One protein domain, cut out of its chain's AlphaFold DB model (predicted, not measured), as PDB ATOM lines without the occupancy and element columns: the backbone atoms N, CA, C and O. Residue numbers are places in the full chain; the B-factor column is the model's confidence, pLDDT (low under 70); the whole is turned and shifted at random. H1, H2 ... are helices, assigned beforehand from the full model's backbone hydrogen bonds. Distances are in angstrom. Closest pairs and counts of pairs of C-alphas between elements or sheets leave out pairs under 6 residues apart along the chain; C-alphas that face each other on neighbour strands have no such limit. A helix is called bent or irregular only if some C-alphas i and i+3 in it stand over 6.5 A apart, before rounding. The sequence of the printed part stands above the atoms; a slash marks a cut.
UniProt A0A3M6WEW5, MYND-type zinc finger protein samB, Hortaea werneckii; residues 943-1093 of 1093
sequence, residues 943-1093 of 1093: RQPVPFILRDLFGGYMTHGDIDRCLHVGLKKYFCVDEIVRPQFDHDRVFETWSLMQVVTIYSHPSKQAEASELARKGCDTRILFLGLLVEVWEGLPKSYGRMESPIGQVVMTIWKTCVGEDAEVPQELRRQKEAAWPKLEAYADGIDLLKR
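What this domain is: This is residues 943 to 1093 of the 1093 residues of the protein "MYND-type zinc finger protein samB" of Hortaea werneckii (UniProt A0A3M6WEW5). Four helices, H1, H2, H3 and H5, stack side by side in a zigzag row, each running the opposite way to the one before, and H6 extends the row beyond H5 at a steeper angle. The bent helix H7 crosses the row lengthwise on one side, its first arm packing on H5 and its second on H2, while H4 lies out at a corner before H5, with residues 1005 to 1010 sticking out. The printed part has 151 residues with seven named helices, H1 to H7 in chain order, and no named strand; its class is all helix. It is compact, with a radius of gyration of the C-alphas of 15.0 A and spans of 42 by 35 by 29 A.

How they stand to each other: H1, residues 946 to 960, touches H2, residues 963 to 981, closest at the C-alphas of Phe 954 and Cys 966, 5.0 A, at a shallow tilt of 23 degrees, opposite ways; they form a helical hairpin. H2 forms another with H3, residues 987 to 1002: they touch at Gly 970 and Leu 996, C-alphas 5.8 A apart, at a shallow tilt of 25 degrees, opposite ways. H1 and H3 are near each other. H4, residues 1006 to 1017, and H5, residues 1022 to 1039, touch only at the corner, and only just, with 3 pairs of C-alphas within 8 A; the closest are those of Ala 1012 and Thr 1022, 6.4 A. H5 is the hub, touching four other helices. It touches H3 at a shallow tilt of 29 degrees, opposite ways, with the C-alphas of Met 997 and Phe 1026 closest at 5.8 A. With residues 1030 to 1037 alone H5 touches H6, residues 1047 to 1059, at a steep tilt of 46 degrees; the C-alphas of Leu 1037 and Gly 1049 are closest at 6.7 A. H7, residues 1068 to 1086, was assigned as one helix by its hydrogen bonds but is bent: C-alphas 1076 and 1079 are 7.2 A apart, and its arms H7a and H7b stand at 46 degrees. H7a touches residues 1024 to 1028 of H5, closest at the C-alphas of Gly 1028 and Lys 1074, 5.3 A. H7b is about perpendicular to H2, 76 degrees, and touches its residues 968 to 976 alone; the C-alphas of Lys 972 and Ala 1085 are closest at 5.1 A. Every O i to N i+4 pair is within hydrogen-bond range in H1, H6, H7a and H7b, against 12 of 15 in H2, 11 of 12 in H3, 6 of 8 in H4 and 12 of 14 in H5.

Where its parts are: H1 begins at C-alpha 946, (105.962, 155.177, 186.669), and H5, 26.4 A long, begins at C-alpha 1022, (112.442, 142.895, 165.534). H2 is 24.7 A long with a kink of 39 degrees near residue 974, and H3 is 24.2 A long. H2, H4 and, only just, H5 are irregular: C-alphas 976 and 979 are 7.4 A apart, 1007 and 1010 7.6 A, 1035 and 1038 6.9 A. H7a holds residues 1068 to 1076 and H7b 1079 to 1086, ending at C-alpha 1086, (104.522, 141.508, 179.827).

The domain as a whole: The C-alphas of Glu 1062 and Leu 1091, the two farthest apart, are 42.9 A apart. The printed part has no cut, and no link between helices is long. The mean pLDDT of the printed part is 89.0; residue 1093, the chain's last, is under 70.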
ATOM      1  N   ARG A 943     100.342 154.204 186.660       94.38
ATOM      2  CA  ARG A 943     100.195 155.300 187.627       94.38
ATOM      3  C   ARG A 943     101.479 156.115 187.725       94.38
ATOM      4  O   ARG A 943     102.550 155.575 187.997       94.38
ATOM      5  N   GLN A 944     101.366 157.435 187.608       93.81
ATOM      6  CA  GLN A 944     102.507 158.324 187.806       93.81
ATOM      7  C   GLN A 944     103.125 158.186 189.222       93.81
ATOM      8  O   GLN A 944     102.397 157.966 190.202       93.81
ATOM      9  N   PRO A 945     104.466 158.262 189.348       93.75
ATOM     10  CA  PRO A 945     105.425 158.670 188.316       93.75
ATOM     11  C   PRO A 945     105.922 157.544 187.383       93.75
ATOM     12  O   PRO A 945     106.845 157.791 186.617       93.75
ATOM     13  N   VAL A 946     105.377 156.316 187.416       95.75
ATOM     14  CA  VAL A 946     105.962 155.177 186.669       95.75
ATOM     15  C   VAL A 946     106.072 155.418 185.151       95.75
ATOM     16  O   VAL A 946     107.184 155.269 184.645       95.75
ATOM     17  N   PRO A 947     105.031 155.865 184.416       94.44
ATOM     18  CA  PRO A 947     105.169 156.224 182.999       94.44
ATOM     19  C   PRO A 947     106.275 157.263 182.729       94.44
ATOM     20  O   PRO A 947     107.046 157.117 181.779       94.44
ATOM     21  N   PHE A 948     106.401 158.278 183.590       89.88
ATOM     22  CA  PHE A 948     107.422 159.330 183.496       89.88
ATOM     23  C   PHE A 948     108.839 158.783 183.761       89.88
ATOM     24  O   PHE A 948     109.762 159.087 183.007       89.88
ATOM     25  N   ILE A 949     108.998 157.895 184.757       93.50
ATOM     26  CA  ILE A 949     110.254 157.169 185.013       93.50
ATOM     27  C   ILE A 949     110.643 156.325 183.790       93.50
ATOM     28  O   ILE A 949     111.802 156.352 183.383       93.50
ATOM     29  N   LEU A 950     109.701 155.598 183.176       94.31
ATOM     30  CA  LEU A 950     109.977 154.767 181.997       94.31
ATOM     31  C   LEU A 950     110.385 155.606 180.779       94.31
ATOM     32  O   LEU A 950     111.342 155.255 180.091       94.31
ATOM     33  N   ARG A 951     109.718 156.738 180.523       90.31
ATOM     34  CA  ARG A 951     110.101 157.651 179.436       90.31
ATOM     35  C   ARG A 951     111.516 158.210 179.631       90.31
ATOM     36  O   ARG A 951     112.304 158.220 178.685       90.31
ATOM     37  N   ASP A 952     111.857 158.633 180.846       88.44
ATOM     38  CA  ASP A 952     113.164 159.240 181.116       88.44
ATOM     39  C   ASP A 952     114.282 158.176 181.195       88.44
ATOM     40  O   ASP A 952     115.396 158.430 180.738       88.44
ATOM     41  N   LEU A 953     113.983 156.945 181.643       92.00
ATOM     42  CA  LEU A 953     114.889 155.793 181.521       92.00
ATOM     43  C   LEU A 953     115.152 155.413 180.063       92.00
ATOM     44  O   LEU A 953     116.294 155.127 179.718       92.00
ATOM     45  N   PHE A 954     114.132 155.428 179.201       90.75
ATOM     46  CA  PHE A 954     114.289 155.149 177.772       90.75
ATOM     47  C   PHE A 954     115.294 156.120 177.128       90.75
ATOM     48  O   PHE A 954     116.258 155.679 176.498       90.75
ATOM     49  N   GLY A 955     115.127 157.429 177.360       82.56
ATOM     50  CA  GLY A 955     116.064 158.455 176.887       82.56
ATOM     51  C   GLY A 955     117.450 158.365 177.541       82.56
ATOM     52  O   GLY A 955     118.468 158.570 176.874       82.56
ATOM     53  N   GLY A 956     117.512 158.003 178.825       82.94
ATOM     54  CA  GLY A 956     118.757 157.762 179.554       82.94
ATOM     55  C   GLY A 956     119.560 156.594 178.977       82.94
ATOM     56  O   GLY A 956     120.715 156.775 178.595       82.94
ATOM     57  N   TYR A 957     118.949 155.413 178.844       85.81
ATOM     58  CA  TYR A 957     119.581 154.231 178.253       85.81
ATOM     59  C   TYR A 957     120.006 154.472 176.799       85.81
ATOM     60  O   TYR A 957     121.136 154.138 176.447       85.81
ATOM     61  N   MET A 958     119.180 155.149 175.990       81.00
ATOM     62  CA  MET A 958     119.556 155.582 174.636       81.00
ATOM     63  C   MET A 958     120.811 156.473 174.649       81.00
ATOM     64  O   MET A 958     121.746 156.230 173.891       81.00
ATOM     65  N   THR A 959     120.873 157.459 175.551       75.44
ATOM     66  CA  THR A 959     122.028 158.369 175.698       75.44
ATOM     67  C   THR A 959     123.294 157.648 176.178       75.44
ATOM     68  O   THR A 959     124.402 158.062 175.844       75.44
ATOM     69  N   HIS A 960     123.150 156.569 176.951       77.44
ATOM     70  CA  HIS A 960     124.259 155.732 177.418       77.44
ATOM     71  C   HIS A 960     124.641 154.593 176.452       77.44
ATOM     72  O   HIS A 960     125.609 153.886 176.722       77.44
ATOM     73  N   GLY A 961     123.919 154.411 175.338       78.31
ATOM     74  CA  GLY A 961     124.155 153.328 174.376       78.31
ATOM     75  C   GLY A 961     123.675 151.943 174.834       78.31
ATOM     76  O   GLY A 961     124.031 150.940 174.220       78.31
ATOM     77  N   ASP A 962     122.864 151.865 175.891       86.94
ATOM     78  CA  ASP A 962     122.299 150.617 176.417       86.94
ATOM     79  C   ASP A 962     121.022 150.254 175.640       86.94
ATOM     80  O   ASP A 962     119.890 150.464 176.084       86.94
ATOM     81  N   ILE A 963     121.221 149.800 174.400       87.12
ATOM     82  CA  ILE A 963     120.140 149.585 173.427       87.12
ATOM     83  C   ILE A 963     119.174 148.487 173.888       87.12
ATOM     84  O   ILE A 963     117.967 148.628 173.701       87.12
ATOM     85  N   ASP A 964     119.677 147.443 174.549       89.19
ATOM     86  CA  ASP A 964     118.868 146.309 174.996       89.19
ATOM     87  C   ASP A 964     117.918 146.702 176.146       89.19
ATOM     88  O   ASP A 964     116.714 146.433 176.059       89.19
ATOM     89  N   ARG A 965     118.379 147.459 177.160       91.62
ATOM     90  CA  ARG A 965     117.467 147.989 178.196       91.62
ATOM     91  C   ARG A 965     116.593 149.137 177.685       91.62
ATOM     92  O   ARG A 965     115.457 149.277 178.137       91.62
ATOM     93  N   CYS A 966     117.059 149.914 176.702       91.75
ATOM     94  CA  CYS A 966     116.236 150.907 176.005       91.75
ATOM     95  C   CYS A 966     115.056 150.247 175.262       91.75
ATOM     96  O   CYS A 966     113.907 150.655 175.454       91.75
ATOM     97  N   LEU A 967     115.309 149.174 174.500       93.62
ATOM     98  CA  LEU A 967     114.277 148.371 173.836       93.62
ATOM     99  C   LEU A 967     113.288 147.796 174.854       93.62
ATOM    100  O   LEU A 967     112.079 147.886 174.649       93.62
ATOM    101  N   HIS A 968     113.778 147.231 175.961       95.12
ATOM    102  CA  HIS A 968     112.920 146.609 176.972       95.12
ATOM    103  C   HIS A 968     112.000 147.600 177.685       95.12
ATOM    104  O   HIS A 968     110.805 147.333 177.816       95.12
ATOM    105  N   VAL A 969     112.517 148.764 178.089       95.81
ATOM    106  CA  VAL A 969     111.690 149.843 178.652       95.81
ATOM    107  C   VAL A 969     110.688 150.357 177.618       95.81
ATOM    108  O   VAL A 969     109.517 150.538 177.945       95.81
ATOM    109  N   GLY A 970     111.120 150.548 176.368       95.44
ATOM    110  CA  GLY A 970     110.261 151.020 175.284       95.44
ATOM    111  C   GLY A 970     109.105 150.065 174.978       95.44
ATOM    112  O   GLY A 970     107.962 150.507 174.916       95.44
ATOM    113  N   LEU A 971     109.377 148.759 174.882       95.94
ATOM    114  CA  LEU A 971     108.362 147.712 174.719       95.94
ATOM    115  C   LEU A 971     107.383 147.669 175.897       95.94
ATOM    116  O   LEU A 971     106.172 147.650 175.677       95.94
ATOM    117  N   LYS A 972     107.888 147.690 177.140       96.00
ATOM    118  CA  LYS A 972     107.033 147.676 178.338       96.00
ATOM    119  C   LYS A 972     106.111 148.888 178.388       96.00
ATOM    120  O   LYS A 972     104.951 148.763 178.757       96.00
ATOM    121  N   LYS A 973     106.624 150.064 178.022       95.25
ATOM    122  CA  LYS A 973     105.840 151.296 178.004       95.25
ATOM    123  C   LYS A 973     104.791 151.258 176.883       95.25
ATOM    124  O   LYS A 973     103.611 151.440 177.159       95.25
ATOM    125  N   TYR A 974     105.193 150.902 175.664       95.19
ATOM    126  CA  TYR A 974     104.304 150.838 174.504       95.19
ATOM    127  C   TYR A 974     103.126 149.863 174.702       95.19
ATOM    128  O   TYR A 974     101.976 150.267 174.539       95.19
ATOM    129  N   PHE A 975     103.388 148.612 175.110       94.19
ATOM    130  CA  PHE A 975     102.332 147.605 175.304       94.19
ATOM    131  C   PHE A 975     101.591 147.760 176.645       94.19
ATOM    132  O   PHE A 975     100.364 147.756 176.673       94.19
ATOM    133  N   CYS A 976     102.307 147.917 177.765       93.94
ATOM    134  CA  CYS A 976     101.709 147.814 179.103       93.94
ATOM    135  C   CYS A 976     101.284 149.170 179.715       93.94
ATOM    136  O   CYS A 976     100.778 149.186 180.841       93.94
ATOM    137  N   VAL A 977     101.535 150.309 179.047       93.62
ATOM    138  CA  VAL A 977     101.317 151.659 179.616       93.62
ATOM    139  C   VAL A 977     100.624 152.626 178.655       93.62
ATOM    140  O   VAL A 977      99.569 153.160 179.003       93.62
ATOM    141  N   ASP A 978     101.192 152.872 177.474       91.25
ATOM    142  CA  ASP A 978     100.838 154.022 176.627       91.25
ATOM    143  C   ASP A 978      99.380 153.980 176.146       91.25
ATOM    144  O   ASP A 978      98.686 154.996 176.186       91.25
ATOM    145  N   GLU A 979      98.880 152.800 175.771       86.56
ATOM    146  CA  GLU A 979      97.472 152.577 175.411       86.56
ATOM    147  C   GLU A 979      96.503 152.874 176.567       86.56
ATOM    148  O   GLU A 979      95.430 153.435 176.354       86.56
ATOM    149  N   ILE A 980      96.877 152.526 177.802       88.38
ATOM    150  CA  ILE A 980      95.997 152.629 178.977       88.38
ATOM    151  C   ILE A 980      95.988 154.061 179.526       88.38
ATOM    152  O   ILE A 980      94.944 154.562 179.945       88.38
ATOM    153  N   VAL A 981      97.142 154.733 179.514       88.06
ATOM    154  CA  VAL A 981      97.282 156.130 179.952       88.06
ATOM    155  C   VAL A 981      96.735 157.097 178.891       88.06
ATOM    156  O   VAL A 981      96.162 158.133 179.235       88.06
ATOM    157  N   ARG A 982      96.858 156.756 177.599       86.94
ATOM    158  CA  ARG A 982      96.403 157.564 176.453       86.94
ATOM    159  C   ARG A 982      95.545 156.703 175.489       86.94
ATOM    160  O   ARG A 982      95.997 156.357 174.392       86.94
ATOM    161  N   PRO A 983      94.288 156.376 175.868       82.31
ATOM    162  CA  PRO A 983      93.403 155.476 175.106       82.31
ATOM    163  C   PRO A 983      92.687 156.131 173.914       82.31
ATOM    164  O   PRO A 983      92.008 155.459 173.142       82.31
ATOM    165  N   GLN A 984      92.792 157.453 173.764       83.19
ATOM    166  CA  GLN A 984      92.354 158.175 172.565       83.19
ATOM    167  C   GLN A 984      93.574 158.510 171.698       83.19
ATOM    168  O   GLN A 984      94.711 158.352 172.136       83.19
ATOM    169  N   PHE A 985      93.351 159.010 170.477       85.19
ATOM    170  CA  PHE A 985      94.448 159.555 169.677       85.19
ATOM    171  C   PHE A 985      95.177 160.655 170.464       85.19
ATOM    172  O   PHE A 985      94.565 161.630 170.904       85.19
ATOM    173  N   ASP A 986      96.489 160.495 170.608       87.50
ATOM    174  CA  ASP A 986      97.346 161.397 171.359       87.50
ATOM    175  C   ASP A 986      98.666 161.617 170.605       87.50
ATOM    176  O   ASP A 986      99.170 160.722 169.924       87.50
ATOM    177  N   HIS A 987      99.197 162.836 170.686       88.81
ATOM    178  CA  HIS A 987     100.387 163.255 169.949       88.81
ATOM    179  C   HIS A 987     101.646 162.529 170.415       88.81
ATOM    180  O   HIS A 987     102.429 162.068 169.580       88.81
ATOM    181  N   ASP A 988     101.804 162.402 171.733       87.56
ATOM    182  CA  ASP A 988     103.035 161.899 172.332       87.56
ATOM    183  C   ASP A 988     103.186 160.413 172.002       87.56
ATOM    184  O   ASP A 988     104.266 160.001 171.594       87.56
ATOM    185  N   ARG A 989     102.082 159.648 171.977       90.31
ATOM    186  CA  ARG A 989     102.072 158.259 171.480       90.31
ATOM    187  C   ARG A 989     102.701 158.128 170.092       90.31
ATOM    188  O   ARG A 989     103.492 157.222 169.877       90.31
ATOM    189  N   VAL A 990     102.410 159.033 169.151       91.38
ATOM    190  CA  VAL A 990     103.005 158.982 167.798       91.38
ATOM    191  C   VAL A 990     104.519 159.230 167.845       91.38
ATOM    192  O   VAL A 990     105.269 158.570 167.126       91.38
ATOM    193  N   PHE A 991     104.980 160.149 168.698       88.50
ATOM    194  CA  PHE A 991     106.405 160.417 168.912       88.50
ATOM    195  C   PHE A 991     107.122 159.270 169.649       88.50
ATOM    196  O   PHE A 991     108.270 158.944 169.350       88.50
ATOM    197  N   GLU A 992     106.452 158.633 170.602       89.44
ATOM    198  CA  GLU A 992     106.990 157.553 171.426       89.44
ATOM    199  C   GLU A 992     107.064 156.233 170.638       89.44
ATOM    200  O   GLU A 992     108.100 155.567 170.682       89.44
ATOM    201  N   THR A 993     106.056 155.924 169.811       93.44
ATOM    202  CA  THR A 993     106.101 154.841 168.810       93.44
ATOM    203  C   THR A 993     107.229 155.069 167.796       93.44
ATOM    204  O   THR A 993     107.985 154.143 167.502       93.44
ATOM    205  N   TRP A 994     107.407 156.302 167.300       90.62
ATOM    206  CA  TRP A 994     108.539 156.670 166.435       90.62
ATOM    207  C   TRP A 994     109.890 156.427 167.123       90.62
ATOM    208  O   TRP A 994     110.785 155.813 166.542       90.62
ATOM    209  N   SER A 995     110.019 156.859 168.376       88.25
ATOM    210  CA  SER A 995     111.243 156.733 169.167       88.25
ATOM    211  C   SER A 995     111.609 155.263 169.415       88.25
ATOM    212  O   SER A 995     112.765 154.878 169.238       88.25
ATOM    213  N   LEU A 996     110.625 154.413 169.742       93.00
ATOM    214  CA  LEU A 996     110.807 152.961 169.826       93.00
ATOM    215  C   LEU A 996     111.213 152.368 168.469       93.00
ATOM    216  O   LEU A 996     112.147 151.573 168.412       93.00
ATOM    217  N   MET A 997     110.588 152.796 167.368       92.25
ATOM    218  CA  MET A 997     110.951 152.341 166.023       92.25
ATOM    219  C   MET A 997     112.430 152.616 165.705       92.25
ATOM    220  O   MET A 997     113.083 151.745 165.142       92.25
ATOM    221  N   GLN A 998     112.990 153.764 166.117       85.75
ATOM    222  CA  GLN A 998     114.425 154.055 165.943       85.75
ATOM    223  C   GLN A 998     115.334 153.088 166.715       85.75
ATOM    224  O   GLN A 998     116.351 152.660 166.175       85.75
ATOM    225  N   VAL A 999     114.958 152.692 167.936       89.50
ATOM    226  CA  VAL A 999     115.691 151.675 168.712       89.50
ATOM    227  C   VAL A 999     115.635 150.315 168.016       89.50
ATOM    228  O   VAL A 999     116.657 149.643 167.883       89.50
ATOM    229  N   VAL A1000     114.463 149.920 167.510       92.44
ATOM    230  CA  VAL A1000     114.281 148.641 166.806       92.44
ATOM    231  C   VAL A1000     115.086 148.596 165.496       92.44
ATOM    232  O   VAL A1000     115.651 147.549 165.176       92.44
ATOM    233  N   THR A1001     115.239 149.722 164.784       87.56
ATOM    234  CA  THR A1001     116.078 149.821 163.570       87.56
ATOM    235  C   THR A1001     117.517 149.346 163.809       87.56
ATOM    236  O   THR A1001     118.091 148.698 162.934       87.56
ATOM    237  N   ILE A1002     118.090 149.576 164.998       86.38
ATOM    238  CA  ILE A1002     119.474 149.187 165.336       86.38
ATOM    239  C   ILE A1002     119.676 147.661 165.226       86.38
ATOM    240  O   ILE A1002     120.729 147.204 164.782       86.38
ATOM    241  N   TYR A1003     118.646 146.862 165.523       87.12
ATOM    242  CA  TYR A1003     118.678 145.397 165.394       87.12
ATOM    243  C   TYR A1003     118.595 144.893 163.946       87.12
ATOM    244  O   TYR A1003     118.697 143.689 163.712       87.12
ATOM    245  N   SER A1004     118.431 145.789 162.969       83.38
ATOM    246  CA  SER A1004     118.559 145.458 161.545       83.38
ATOM    247  C   SER A1004     120.009 145.517 161.050       83.38
ATOM    248  O   SER A1004     120.295 145.033 159.956       83.38
ATOM    249  N   HIS A1005     120.938 146.073 161.838       82.94
ATOM    250  CA  HIS A1005     122.355 146.114 161.482       82.94
ATOM    251  C   HIS A1005     122.996 144.713 161.598       82.94
ATOM    252  O   HIS A1005     122.751 144.026 162.595       82.94
ATOM    253  N   PRO A1006     123.867 144.274 160.661       83.75
ATOM    254  CA  PRO A1006     124.448 142.925 160.689       83.75
ATOM    255  C   PRO A1006     125.161 142.563 162.002       83.75
ATOM    256  O   PRO A1006     125.065 141.429 162.466       83.75
ATOM    257  N   SER A1007     125.801 143.532 162.668       85.69
ATOM    258  CA  SER A1007     126.470 143.310 163.961       85.69
ATOM    259  C   SER A1007     125.526 143.042 165.145       85.69
ATOM    260  O   SER A1007     126.019 142.790 166.238       85.69
ATOM    261  N   LYS A1008     124.203 143.142 164.953       86.75
ATOM    262  CA  LYS A1008     123.157 142.817 165.941       86.75
ATOM    263  C   LYS A1008     122.300 141.610 165.527       86.75
ATOM    264  O   LYS A1008     121.290 141.311 166.164       86.75
ATOM    265  N   GLN A1009     122.687 140.890 164.467       87.75
ATOM    266  CA  GLN A1009     121.914 139.764 163.930       87.75
ATOM    267  C   GLN A1009     121.798 138.587 164.917       87.75
ATOM    268  O   GLN A1009     120.785 137.883 164.908       87.75
ATOM    269  N   ALA A1010     122.796 138.379 165.782       91.94
ATOM    270  CA  ALA A1010     122.773 137.337 166.809       91.94
ATOM    271  C   ALA A1010     121.715 137.645 167.884       91.94
ATOM    272  O   ALA A1010     120.844 136.816 168.151       91.94
ATOM    273  N   GLU A1011     121.728 138.859 168.436       91.75
ATOM    274  CA  GLU A1011     120.758 139.318 169.430       91.75
ATOM    275  C   GLU A1011     119.344 139.414 168.847       91.75
ATOM    276  O   GLU A1011     118.396 138.961 169.482       91.75
ATOM    277  N   ALA A1012     119.193 139.901 167.610       91.50
ATOM    278  CA  ALA A1012     117.911 139.908 166.902       91.50
ATOM    279  C   ALA A1012     117.337 138.488 166.733       91.50
ATOM    280  O   ALA A1012     116.143 138.267 166.938       91.50
ATOM    281  N   SER A1013     118.192 137.504 166.429       92.38
ATOM    282  CA  SER A1013     117.793 136.094 166.338       92.38
ATOM    283  C   SER A1013     117.412 135.512 167.704       92.38
ATOM    284  O   SER A1013     116.488 134.700 167.800       92.38
ATOM    285  N   GLU A1014     118.078 135.932 168.783       92.81
ATOM    286  CA  GLU A1014     117.719 135.502 170.135       92.81
ATOM    287  C   GLU A1014     116.411 136.143 170.629       92.81
ATOM    288  O   GLU A1014     115.600 135.460 171.257       92.81
ATOM    289  N   LEU A1015     116.174 137.421 170.312       92.69
ATOM    290  CA  LEU A1015     114.913 138.123 170.563       92.69
ATOM    291  C   LEU A1015     113.758 137.442 169.817       92.69
ATOM    292  O   LEU A1015     112.758 137.095 170.448       92.69
ATOM    293  N   ALA A1016     113.927 137.132 168.528       92.44
ATOM    294  CA  ALA A1016     112.933 136.403 167.740       92.44
ATOM    295  C   ALA A1016     112.610 135.025 168.352       92.44
ATOM    296  O   ALA A1016     111.441 134.673 168.509       92.44
ATOM    297  N   ARG A1017     113.630 134.280 168.813       92.06
ATOM    298  CA  ARG A1017     113.458 133.001 169.533       92.06
ATOM    299  C   ARG A1017     112.706 133.147 170.865       92.06
ATOM    300  O   ARG A1017     112.055 132.197 171.293       92.06
ATOM    301  N   LYS A1018     112.780 134.313 171.519       89.94
ATOM    302  CA  LYS A1018     112.017 134.655 172.738       89.94
ATOM    303  C   LYS A1018     110.598 135.180 172.443       89.94
ATOM    304  O   LYS A1018     109.845 135.393 173.386       89.94
ATOM    305  N   GLY A1019     110.223 135.367 171.173       88.94
ATOM    306  CA  GLY A1019     108.914 135.881 170.740       88.94
ATOM    307  C   GLY A1019     108.919 137.325 170.221       88.94
ATOM    308  O   GLY A1019     107.895 137.787 169.724       88.94
ATOM    309  N   CYS A1020     110.060 138.018 170.278       92.56
ATOM    310  CA  CYS A1020     110.228 139.401 169.838       92.56
ATOM    311  C   CYS A1020     110.942 139.483 168.479       92.56
ATOM    312  O   CYS A1020     112.139 139.755 168.408       92.56
ATOM    313  N   ASP A1021     110.213 139.248 167.386       92.44
ATOM    314  CA  ASP A1021     110.740 139.481 166.035       92.44
ATOM    315  C   ASP A1021     110.883 140.992 165.777       92.44
ATOM    316  O   ASP A1021     109.893 141.718 165.653       92.44
ATOM    317  N   THR A1022     112.127 141.469 165.699       92.00
ATOM    318  CA  THR A1022     112.442 142.895 165.534       92.00
ATOM    319  C   THR A1022     112.043 143.446 164.164       92.00
ATOM    320  O   THR A1022     111.763 144.638 164.058       92.00
ATOM    321  N   ARG A1023     111.941 142.611 163.121       89.56
ATOM    322  CA  ARG A1023     111.527 143.043 161.775       89.56
ATOM    323  C   ARG A1023     110.020 143.261 161.718       89.56
ATOM    324  O   ARG A1023     109.568 144.283 161.203       89.56
ATOM    325  N   ILE A1024     109.242 142.336 162.284       90.69
ATOM    326  CA  ILE A1024     107.779 142.469 162.348       90.69
ATOM    327  C   ILE A1024     107.387 143.613 163.295       90.69
ATOM    328  O   ILE A1024     106.505 144.406 162.965       90.69
ATOM    329  N   LEU A1025     108.089 143.754 164.426       94.50
ATOM    330  CA  LEU A1025     107.948 144.895 165.332       94.50
ATOM    331  C   LEU A1025     108.215 146.226 164.608       94.50
ATOM    332  O   LEU A1025     107.370 147.116 164.658       94.50
ATOM    333  N   PHE A1026     109.336 146.350 163.885       94.00
ATOM    334  CA  PHE A1026     109.661 147.551 163.107       94.00
ATOM    335  C   PHE A1026     108.555 147.912 162.105       94.00
ATOM    336  O   PHE A1026     108.085 149.049 162.101       94.00
ATOM    337  N   LEU A1027     108.096 146.950 161.295       91.44
ATOM    338  CA  LEU A1027     107.051 147.190 160.291       91.44
ATOM    339  C   LEU A1027     105.713 147.592 160.930       91.44
ATOM    340  O   LEU A1027     105.050 148.505 160.441       91.44
ATOM    341  N   GLY A1028     105.322 146.963 162.041       93.69
ATOM    342  CA  GLY A1028     104.089 147.307 162.752       93.69
ATOM    343  C   GLY A1028     104.122 148.693 163.410       93.69
ATOM    344  O   GLY A1028     103.120 149.409 163.363       93.69
ATOM    345  N   LEU A1029     105.273 149.106 163.956       95.06
ATOM    346  CA  LEU A1029     105.487 150.460 164.485       95.06
ATOM    347  C   LEU A1029     105.505 151.504 163.352       95.06
ATOM    348  O   LEU A1029     104.873 152.553 163.474       95.06
ATOM    349  N   LEU A1030     106.161 151.202 162.225       93.88
ATOM    350  CA  LEU A1030     106.196 152.060 161.033       93.88
ATOM    351  C   LEU A1030     104.786 152.345 160.493       93.88
ATOM    352  O   LEU A1030     104.480 153.488 160.153       93.88
ATOM    353  N   VAL A1031     103.913 151.333 160.479       93.50
ATOM    354  CA  VAL A1031     102.488 151.475 160.134       93.50
ATOM    355  C   VAL A1031     101.767 152.450 161.070       93.50
ATOM    356  O   VAL A1031     101.071 153.345 160.593       93.50
ATOM    357  N   GLU A1032     101.957 152.353 162.385       93.12
ATOM    358  CA  GLU A1032     101.302 153.273 163.327       93.12
ATOM    359  C   GLU A1032     101.800 154.715 163.206       93.12
ATOM    360  O   GLU A1032     100.996 155.651 163.243       93.12
ATOM    361  N   VAL A1033     103.103 154.917 163.001       93.56
ATOM    362  CA  VAL A1033     103.660 156.258 162.767       93.56
ATOM    363  C   VAL A1033     103.134 156.834 161.444       93.56
ATOM    364  O   VAL A1033     102.744 158.003 161.399       93.56
ATOM    365  N   TRP A1034     103.033 156.021 160.386       93.06
ATOM    366  CA  TRP A1034     102.451 156.408 159.094       93.06
ATOM    367  C   TRP A1034     100.991 156.869 159.210       93.06
ATOM    368  O   TRP A1034     100.611 157.886 158.619       93.06
ATOM    369  N   GLU A1035     100.172 156.160 159.990       92.12
ATOM    370  CA  GLU A1035      98.761 156.503 160.218       92.12
ATOM    371  C   GLU A1035      98.577 157.675 161.200       92.12
ATOM    372  O   GLU A1035      97.652 158.480 161.044       92.12
ATOM    373  N   GLY A1036      99.470 157.821 162.185       92.44
ATOM    374  CA  GLY A1036      99.444 158.903 163.172       92.44
ATOM    375  C   GLY A1036      99.931 160.256 162.638       92.44
ATOM    376  O   GLY A1036      99.380 161.301 163.004       92.44
ATOM    377  N   LEU A1037     100.930 160.268 161.746       91.06
ATOM    378  CA  LEU A1037     101.583 161.490 161.254       91.06
ATOM    379  C   LEU A1037     100.633 162.572 160.700       91.06
ATOM    380  O   LEU A1037     100.799 163.726 161.105       91.06
ATOM    381  N   PRO A1038      99.626 162.283 159.846       91.00
ATOM    382  CA  PRO A1038      98.702 163.298 159.315       91.00
ATOM    383  C   PRO A1038      97.982 164.122 160.391       91.00
ATOM    384  O   PRO A1038      97.811 165.336 160.240       91.00
ATOM    385  N   LYS A1039      97.606 163.463 161.493       90.56
ATOM    386  CA  LYS A1039      96.943 164.059 162.663       90.56
ATOM    387  C   LYS A1039      97.938 164.672 163.657       90.56
ATOM    388  O   LYS A1039      97.521 165.372 164.567       90.56
ATOM    389  N   SER A1040      99.234 164.417 163.481       91.56
ATOM    390  CA  SER A1040     100.336 164.752 164.390       91.56
ATOM    391  C   SER A1040     101.285 165.778 163.731       91.56
ATOM    392  O   SER A1040     100.850 166.866 163.349       91.56
ATOM    393  N   TYR A1041     102.570 165.474 163.547       87.44
ATOM    394  CA  TYR A1041     103.545 166.385 162.927       87.44
ATOM    395  C   TYR A1041     103.262 166.754 161.455       87.44
ATOM    396  O   TYR A1041     103.746 167.780 160.980       87.44
ATOM    397  N   GLY A1042     102.451 165.983 160.726       86.44
ATOM    398  CA  GLY A1042     102.287 166.112 159.272       86.44
ATOM    399  C   GLY A1042     103.353 165.328 158.496       86.44
ATOM    400  O   GLY A1042     104.458 165.104 158.991       86.44
ATOM    401  N   ARG A1043     102.998 164.884 157.283       81.56
ATOM    402  CA  ARG A1043     103.783 163.957 156.446       81.56
ATOM    403  C   ARG A1043     104.978 164.616 155.762       81.56
ATOM    404  O   ARG A1043     106.030 164.006 155.684       81.56
ATOM    405  N   MET A1044     104.832 165.843 155.272       77.12
ATOM    406  CA  MET A1044     105.911 166.592 154.599       77.12
ATOM    407  C   MET A1044     106.207 167.929 155.293       77.12
ATOM    408  O   MET A1044     107.201 168.589 155.000       77.12
ATOM    409  N   GLU A1045     105.347 168.325 156.230       72.81
ATOM    410  CA  GLU A1045     105.342 169.596 156.950       72.81
ATOM    411  C   GLU A1045     106.267 169.613 158.179       72.81
ATOM    412  O   GLU A1045     106.293 170.608 158.906       72.81
ATOM    413  N   SER A1046     106.988 168.517 158.433       78.50
ATOM    414  CA  SER A1046     107.863 168.312 159.588       78.50
ATOM    415  C   SER A1046     109.122 167.514 159.213       78.50
ATOM    416  O   SER A1046     109.081 166.759 158.237       78.50
ATOM    417  N   PRO A1047     110.216 167.618 159.998       75.94
ATOM    418  CA  PRO A1047     111.391 166.764 159.828       75.94
ATOM    419  C   PRO A1047     111.029 165.277 159.946       75.94
ATOM    420  O   PRO A1047     111.171 164.549 158.971       75.94
ATOM    421  N   ILE A1048     110.456 164.859 161.083       81.06
ATOM    422  CA  ILE A1048     109.990 163.483 161.356       81.06
ATOM    423  C   ILE A1048     109.057 162.928 160.262       81.06
ATOM    424  O   ILE A1048     109.144 161.753 159.916       81.06
ATOM    425  N   GLY A1049     108.218 163.767 159.651       84.69
ATOM    426  CA  GLY A1049     107.394 163.388 158.506       84.69
ATOM    427  C   GLY A1049     108.224 163.016 157.278       84.69
ATOM    428  O   GLY A1049     108.100 161.902 156.781       84.69
ATOM    429  N   GLN A1050     109.103 163.909 156.813       81.75
ATOM    430  CA  GLN A1050     109.958 163.682 155.630       81.75
ATOM    431  C   GLN A1050     110.875 162.460 155.819       81.75
ATOM    432  O   GLN A1050     111.080 161.654 154.909       81.75
ATOM    433  N   VAL A1051     111.362 162.315 157.047       80.19
ATOM    434  CA  VAL A1051     112.107 161.182 157.592       80.19
ATOM    435  C   VAL A1051     111.323 159.867 157.429       80.19
ATOM    436  O   VAL A1051     111.787 158.961 156.736       80.19
ATOM    437  N   VAL A1052     110.099 159.773 157.963       86.69
ATOM    438  CA  VAL A1052     109.246 158.573 157.846       86.69
ATOM    439  C   VAL A1052     108.769 158.334 156.411       86.69
ATOM    440  O   VAL A1052     108.706 157.189 155.979       86.69
ATOM    441  N   MET A1053     108.489 159.387 155.638       86.19
ATOM    442  CA  MET A1053     108.145 159.294 154.211       86.19
ATOM    443  C   MET A1053     109.262 158.654 153.380       86.19
ATOM    444  O   MET A1053     108.972 157.959 152.409       86.19
ATOM    445  N   THR A1054     110.524 158.859 153.766       85.25
ATOM    446  CA  THR A1054     111.676 158.212 153.123       85.25
ATOM    447  C   THR A1054     111.732 156.729 153.493       85.25
ATOM    448  O   THR A1054     111.759 155.881 152.606       85.25
ATOM    449  N   ILE A1055     111.638 156.409 154.789       88.00
ATOM    450  CA  ILE A1055     111.638 155.026 155.299       88.00
ATOM    451  C   ILE A1055     110.485 154.211 154.689       88.00
ATOM    452  O   ILE A1055     110.699 153.098 154.216       88.00
ATOM    453  N   TRP A1056     109.275 154.772 154.623       90.88
ATOM    454  CA  TRP A1056     108.111 154.116 154.021       90.88
ATOM    455  C   TRP A1056     108.325 153.780 152.544       90.88
ATOM    456  O   TRP A1056     108.053 152.656 152.124       90.88
ATOM    457  N   LYS A1057     108.878 154.715 151.760       89.12
ATOM    458  CA  LYS A1057     109.189 154.467 150.346       89.12
ATOM    459  C   LYS A1057     110.198 153.339 150.147       89.12
ATOM    460  O   LYS A1057     110.069 152.594 149.182       89.12
ATOM    461  N   THR A1058     111.160 153.188 151.056       87.31
ATOM    462  CA  THR A1058     112.143 152.096 151.019       87.31
ATOM    463  C   THR A1058     111.569 150.759 151.500       87.31
ATOM    464  O   THR A1058     111.909 149.722 150.939       87.31
ATOM    465  N   CYS A1059     110.712 150.753 152.528       87.12
ATOM    466  CA  CYS A1059     110.232 149.521 153.170       87.12
ATOM    467  C   CYS A1059     108.887 148.992 152.643       87.12
ATOM    468  O   CYS A1059     108.591 147.815 152.838       87.12
ATOM    469  N   VAL A1060     108.064 149.846 152.031       88.12
ATOM    470  CA  VAL A1060     106.695 149.525 151.577       88.12
ATOM    471  C   VAL A1060     106.482 149.911 150.109       88.12
ATOM    472  O   VAL A1060     105.845 149.166 149.373       88.12
ATOM    473  N   GLY A1061     107.049 151.038 149.669       86.62
ATOM    474  CA  GLY A1061     106.950 151.538 148.294       86.62
ATOM    475  C   GLY A1061     106.195 152.866 148.195       86.62
ATOM    476  O   GLY A1061     106.091 153.619 149.163       86.62
ATOM    477  N   GLU A1062     105.672 153.187 147.008       85.12
ATOM    478  CA  GLU A1062     104.941 154.447 146.779       85.12
ATOM    479  C   GLU A1062     103.469 154.416 147.242       85.12
ATOM    480  O   GLU A1062     102.770 155.423 147.113       85.12
ATOM    481  N   ASP A1063     103.005 153.300 147.814       80.81
ATOM    482  CA  ASP A1063     101.642 153.139 148.326       80.81
ATOM    483  C   ASP A1063     101.312 154.180 149.409       80.81
ATOM    484  O   ASP A1063     101.978 154.284 150.442       80.81
ATOM    485  N   ALA A1064     100.253 154.961 149.180       76.69
ATOM    486  CA  ALA A1064      99.795 155.990 150.116       76.69
ATOM    487  C   ALA A1064      99.039 155.403 151.326       76.69
ATOM    488  O   ALA A1064      99.085 155.957 152.430       76.69
ATOM    489  N   GLU A1065      98.343 154.286 151.118       85.50
ATOM    490  CA  GLU A1065      97.619 153.541 152.149       85.50
ATOM    491  C   GLU A1065      98.471 152.386 152.687       85.50
ATOM    492  O   GLU A1065      99.413 151.940 152.042       85.50
ATOM    493  N   VAL A1066      98.149 151.889 153.884       87.94
ATOM    494  CA  VAL A1066      98.829 150.721 154.463       87.94
ATOM    495  C   VAL A1066      98.342 149.446 153.757       87.94
ATOM    496  O   VAL A1066      97.148 149.143 153.871       87.94
ATOM    497  N   PRO A1067      99.222 148.653 153.111       90.00
ATOM    498  CA  PRO A1067      98.838 147.378 152.513       90.00
ATOM    499  C   PRO A1067      98.150 146.450 153.520       90.00
ATOM    500  O   PRO A1067      98.643 146.232 154.630       90.00
ATOM    501  N   GLN A1068      97.019 145.858 153.122       89.06
ATOM    502  CA  GLN A1068      96.209 145.005 154.002       89.06
ATOM    503  C   GLN A1068      96.994 143.796 154.547       89.06
ATOM    504  O   GLN A1068      96.747 143.350 155.666       89.06
ATOM    505  N   GLU A1069      97.984 143.310 153.796       87.56
ATOM    506  CA  GLU A1069      98.877 142.240 154.242       87.56
ATOM    507  C   GLU A1069      99.766 142.658 155.424       87.56
ATOM    508  O   GLU A1069      99.916 141.883 156.364       87.56
ATOM    509  N   LEU A1070     100.286 143.893 155.449       86.44
ATOM    510  CA  LEU A1070     101.066 144.388 156.592       86.44
ATOM    511  C   LEU A1070     100.194 144.540 157.845       86.44
ATOM    512  O   LEU A1070     100.652 144.229 158.944       86.44
ATOM    513  N   ARG A1071      98.919 144.934 157.691       89.38
ATOM    514  CA  ARG A1071      97.951 144.929 158.807       89.38
ATOM    515  C   ARG A1071      97.754 143.516 159.358       89.38
ATOM    516  O   ARG A1071      97.929 143.304 160.553       89.38
ATOM    517  N   ARG A1072      97.512 142.535 158.481       90.56
ATOM    518  CA  ARG A1072      97.342 141.118 158.850       90.56
ATOM    519  C   ARG A1072      98.578 140.534 159.545       90.56
ATOM    520  O   ARG A1072      98.442 139.783 160.508       90.56
ATOM    521  N   GLN A1073      99.782 140.880 159.085       87.31
ATOM    522  CA  GLN A1073     101.041 140.448 159.707       87.31
ATOM    523  C   GLN A1073     101.245 141.080 161.089       87.31
ATOM    524  O   GLN A1073     101.611 140.372 162.029       87.31
ATOM    525  N   LYS A1074     100.942 142.377 161.237       89.81
ATOM    526  CA  LYS A1074     100.938 143.078 162.528       89.81
ATOM    527  C   LYS A1074      99.962 142.417 163.510       89.81
ATOM    528  O   LYS A1074     100.370 142.021 164.598       89.81
ATOM    529  N   GLU A1075      98.704 142.235 163.107       90.81
ATOM    530  CA  GLU A1075      97.639 141.601 163.904       90.81
ATOM    531  C   GLU A1075      98.011 140.178 164.360       90.81
ATOM    532  O   GLU A1075      97.782 139.815 165.512       90.81
ATOM    533  N   ALA A1076      98.646 139.382 163.492       91.50
ATOM    534  CA  ALA A1076      99.081 138.021 163.814       91.50
ATOM    535  C   ALA A1076     100.304 137.946 164.755       91.50
ATOM    536  O   ALA A1076     100.567 136.887 165.335       91.50
ATOM    537  N   ALA A1077     101.068 139.034 164.896       88.56
ATOM    538  CA  ALA A1077     102.296 139.084 165.691       88.56
ATOM    539  C   ALA A1077     102.158 139.862 167.008       88.56
ATOM    540  O   ALA A1077     102.820 139.497 167.982       88.56
ATOM    541  N   TRP A1078     101.295 140.885 167.065       93.12
ATOM    542  CA  TRP A1078     101.111 141.752 168.240       93.12
ATOM    543  C   TRP A1078     100.920 140.971 169.553       93.12
ATOM    544  O   TRP A1078     101.690 141.229 170.473       93.12
ATOM    545  N   PRO A1079     100.055 139.936 169.641       93.62
ATOM    546  CA  PRO A1079      99.867 139.176 170.884       93.62
ATOM    547  C   PRO A1079     101.123 138.444 171.398       93.62
ATOM    548  O   PRO A1079     101.208 138.112 172.579       93.62
ATOM    549  N   LYS A1080     102.115 138.172 170.536       92.81
ATOM    550  CA  LYS A1080     103.410 137.594 170.951       92.81
ATOM    551  C   LYS A1080     104.374 138.664 171.458       92.81
ATOM    552  O   LYS A1080     105.115 138.409 172.402       92.81
ATOM    553  N   LEU A1081     104.352 139.845 170.838       93.81
ATOM    554  CA  LEU A1081     105.141 141.008 171.250       93.81
ATOM    555  C   LEU A1081     104.633 141.574 172.586       93.81
ATOM    556  O   LEU A1081     105.438 141.881 173.459       93.81
ATOM    557  N   GLU A1082     103.314 141.608 172.767       93.62
ATOM    558  CA  GLU A1082     102.617 141.943 174.011       93.62
ATOM    559  C   GLU A1082     102.980 140.957 175.133       93.62
ATOM    560  O   GLU A1082     103.506 141.369 176.162       93.62
ATOM    561  N   ALA A1083     102.841 139.643 174.903       94.56
ATOM    562  CA  ALA A1083     103.237 138.623 175.879       94.56
ATOM    563  C   ALA A1083     104.746 138.640 176.208       94.56
ATOM    564  O   ALA A1083     105.140 138.356 177.342       94.56
ATOM    565  N   TYR A1084     105.604 138.992 175.241       94.56
ATOM    566  CA  TYR A1084     107.027 139.227 175.495       94.56
ATOM    567  C   TYR A1084     107.237 140.459 176.384       94.56
ATOM    568  O   TYR A1084     107.965 140.373 177.372       94.56
ATOM    569  N   ALA A1085     106.570 141.579 176.079       94.81
ATOM    570  CA  ALA A1085     106.638 142.805 176.865       94.81
ATOM    571  C   ALA A1085     106.133 142.591 178.301       94.81
ATOM    572  O   ALA A1085     106.813 142.975 179.254       94.81
ATOM    573  N   ASP A1086     105.019 141.889 178.500       93.81
ATOM    574  CA  ASP A1086     104.522 141.508 179.827       93.81
ATOM    575  C   ASP A1086     105.539 140.672 180.622       93.81
ATOM    576  O   ASP A1086     105.694 140.889 181.826       93.81
ATOM    577  N   GLY A1087     106.323 139.824 179.950       93.25
ATOM    578  CA  GLY A1087     107.430 139.070 180.545       93.25
ATOM    579  C   GLY A1087     108.673 139.889 180.938       93.25
ATOM    580  O   GLY A1087     109.519 139.374 181.671       93.25
ATOM    581  N   ILE A1088     108.812 141.145 180.491       94.50
ATOM    582  CA  ILE A1088     109.970 141.998 180.815       94.50
ATOM    583  C   ILE A1088     109.943 142.425 182.289       94.50
ATOM    584  O   ILE A1088     108.991 143.063 182.752       94.50
ATOM    585  N   ASP A1089     111.040 142.144 182.995       91.56
ATOM    586  CA  ASP A1089     111.328 142.639 184.342       91.56
ATOM    587  C   ASP A1089     112.203 143.899 184.266       91.56
ATOM    588  O   ASP A1089     113.401 143.832 183.998       91.56
ATOM    589  N   LEU A1090     111.589 145.052 184.537       90.38
ATOM    590  CA  LEU A1090     112.218 146.376 184.507       90.38
ATOM    591  C   LEU A1090     113.298 146.602 185.584       90.38
ATOM    592  O   LEU A1090     113.987 147.621 185.549       90.38
ATOM    593  N   LEU A1091     113.404 145.714 186.577       82.25
ATOM    594  CA  LEU A1091     114.307 145.849 187.722       82.25
ATOM    595  C   LEU A1091     115.522 144.914 187.651       82.25
ATOM    596  O   LEU A1091     116.416 145.021 188.502       82.25
ATOM    597  N   LYS A1092     115.577 144.026 186.655       79.69
ATOM    598  CA  LYS A1092     116.783 143.269 186.298       79.69
ATOM    599  C   LYS A1092     117.667 144.072 185.331       79.69
ATOM    600  O   LYS A1092     117.251 145.086 184.775       79.69
ATOM    601  N   ARG A1093     118.919 143.634 185.202       60.22
ATOM    602  CA  ARG A1093     119.878 144.086 184.187       60.22
ATOM    603  C   ARG A1093     120.121 142.956 183.203       60.22
ATOM    604  O   ARG A1093     120.029 141.795 183.668       60.22
TER     605      ARG A1093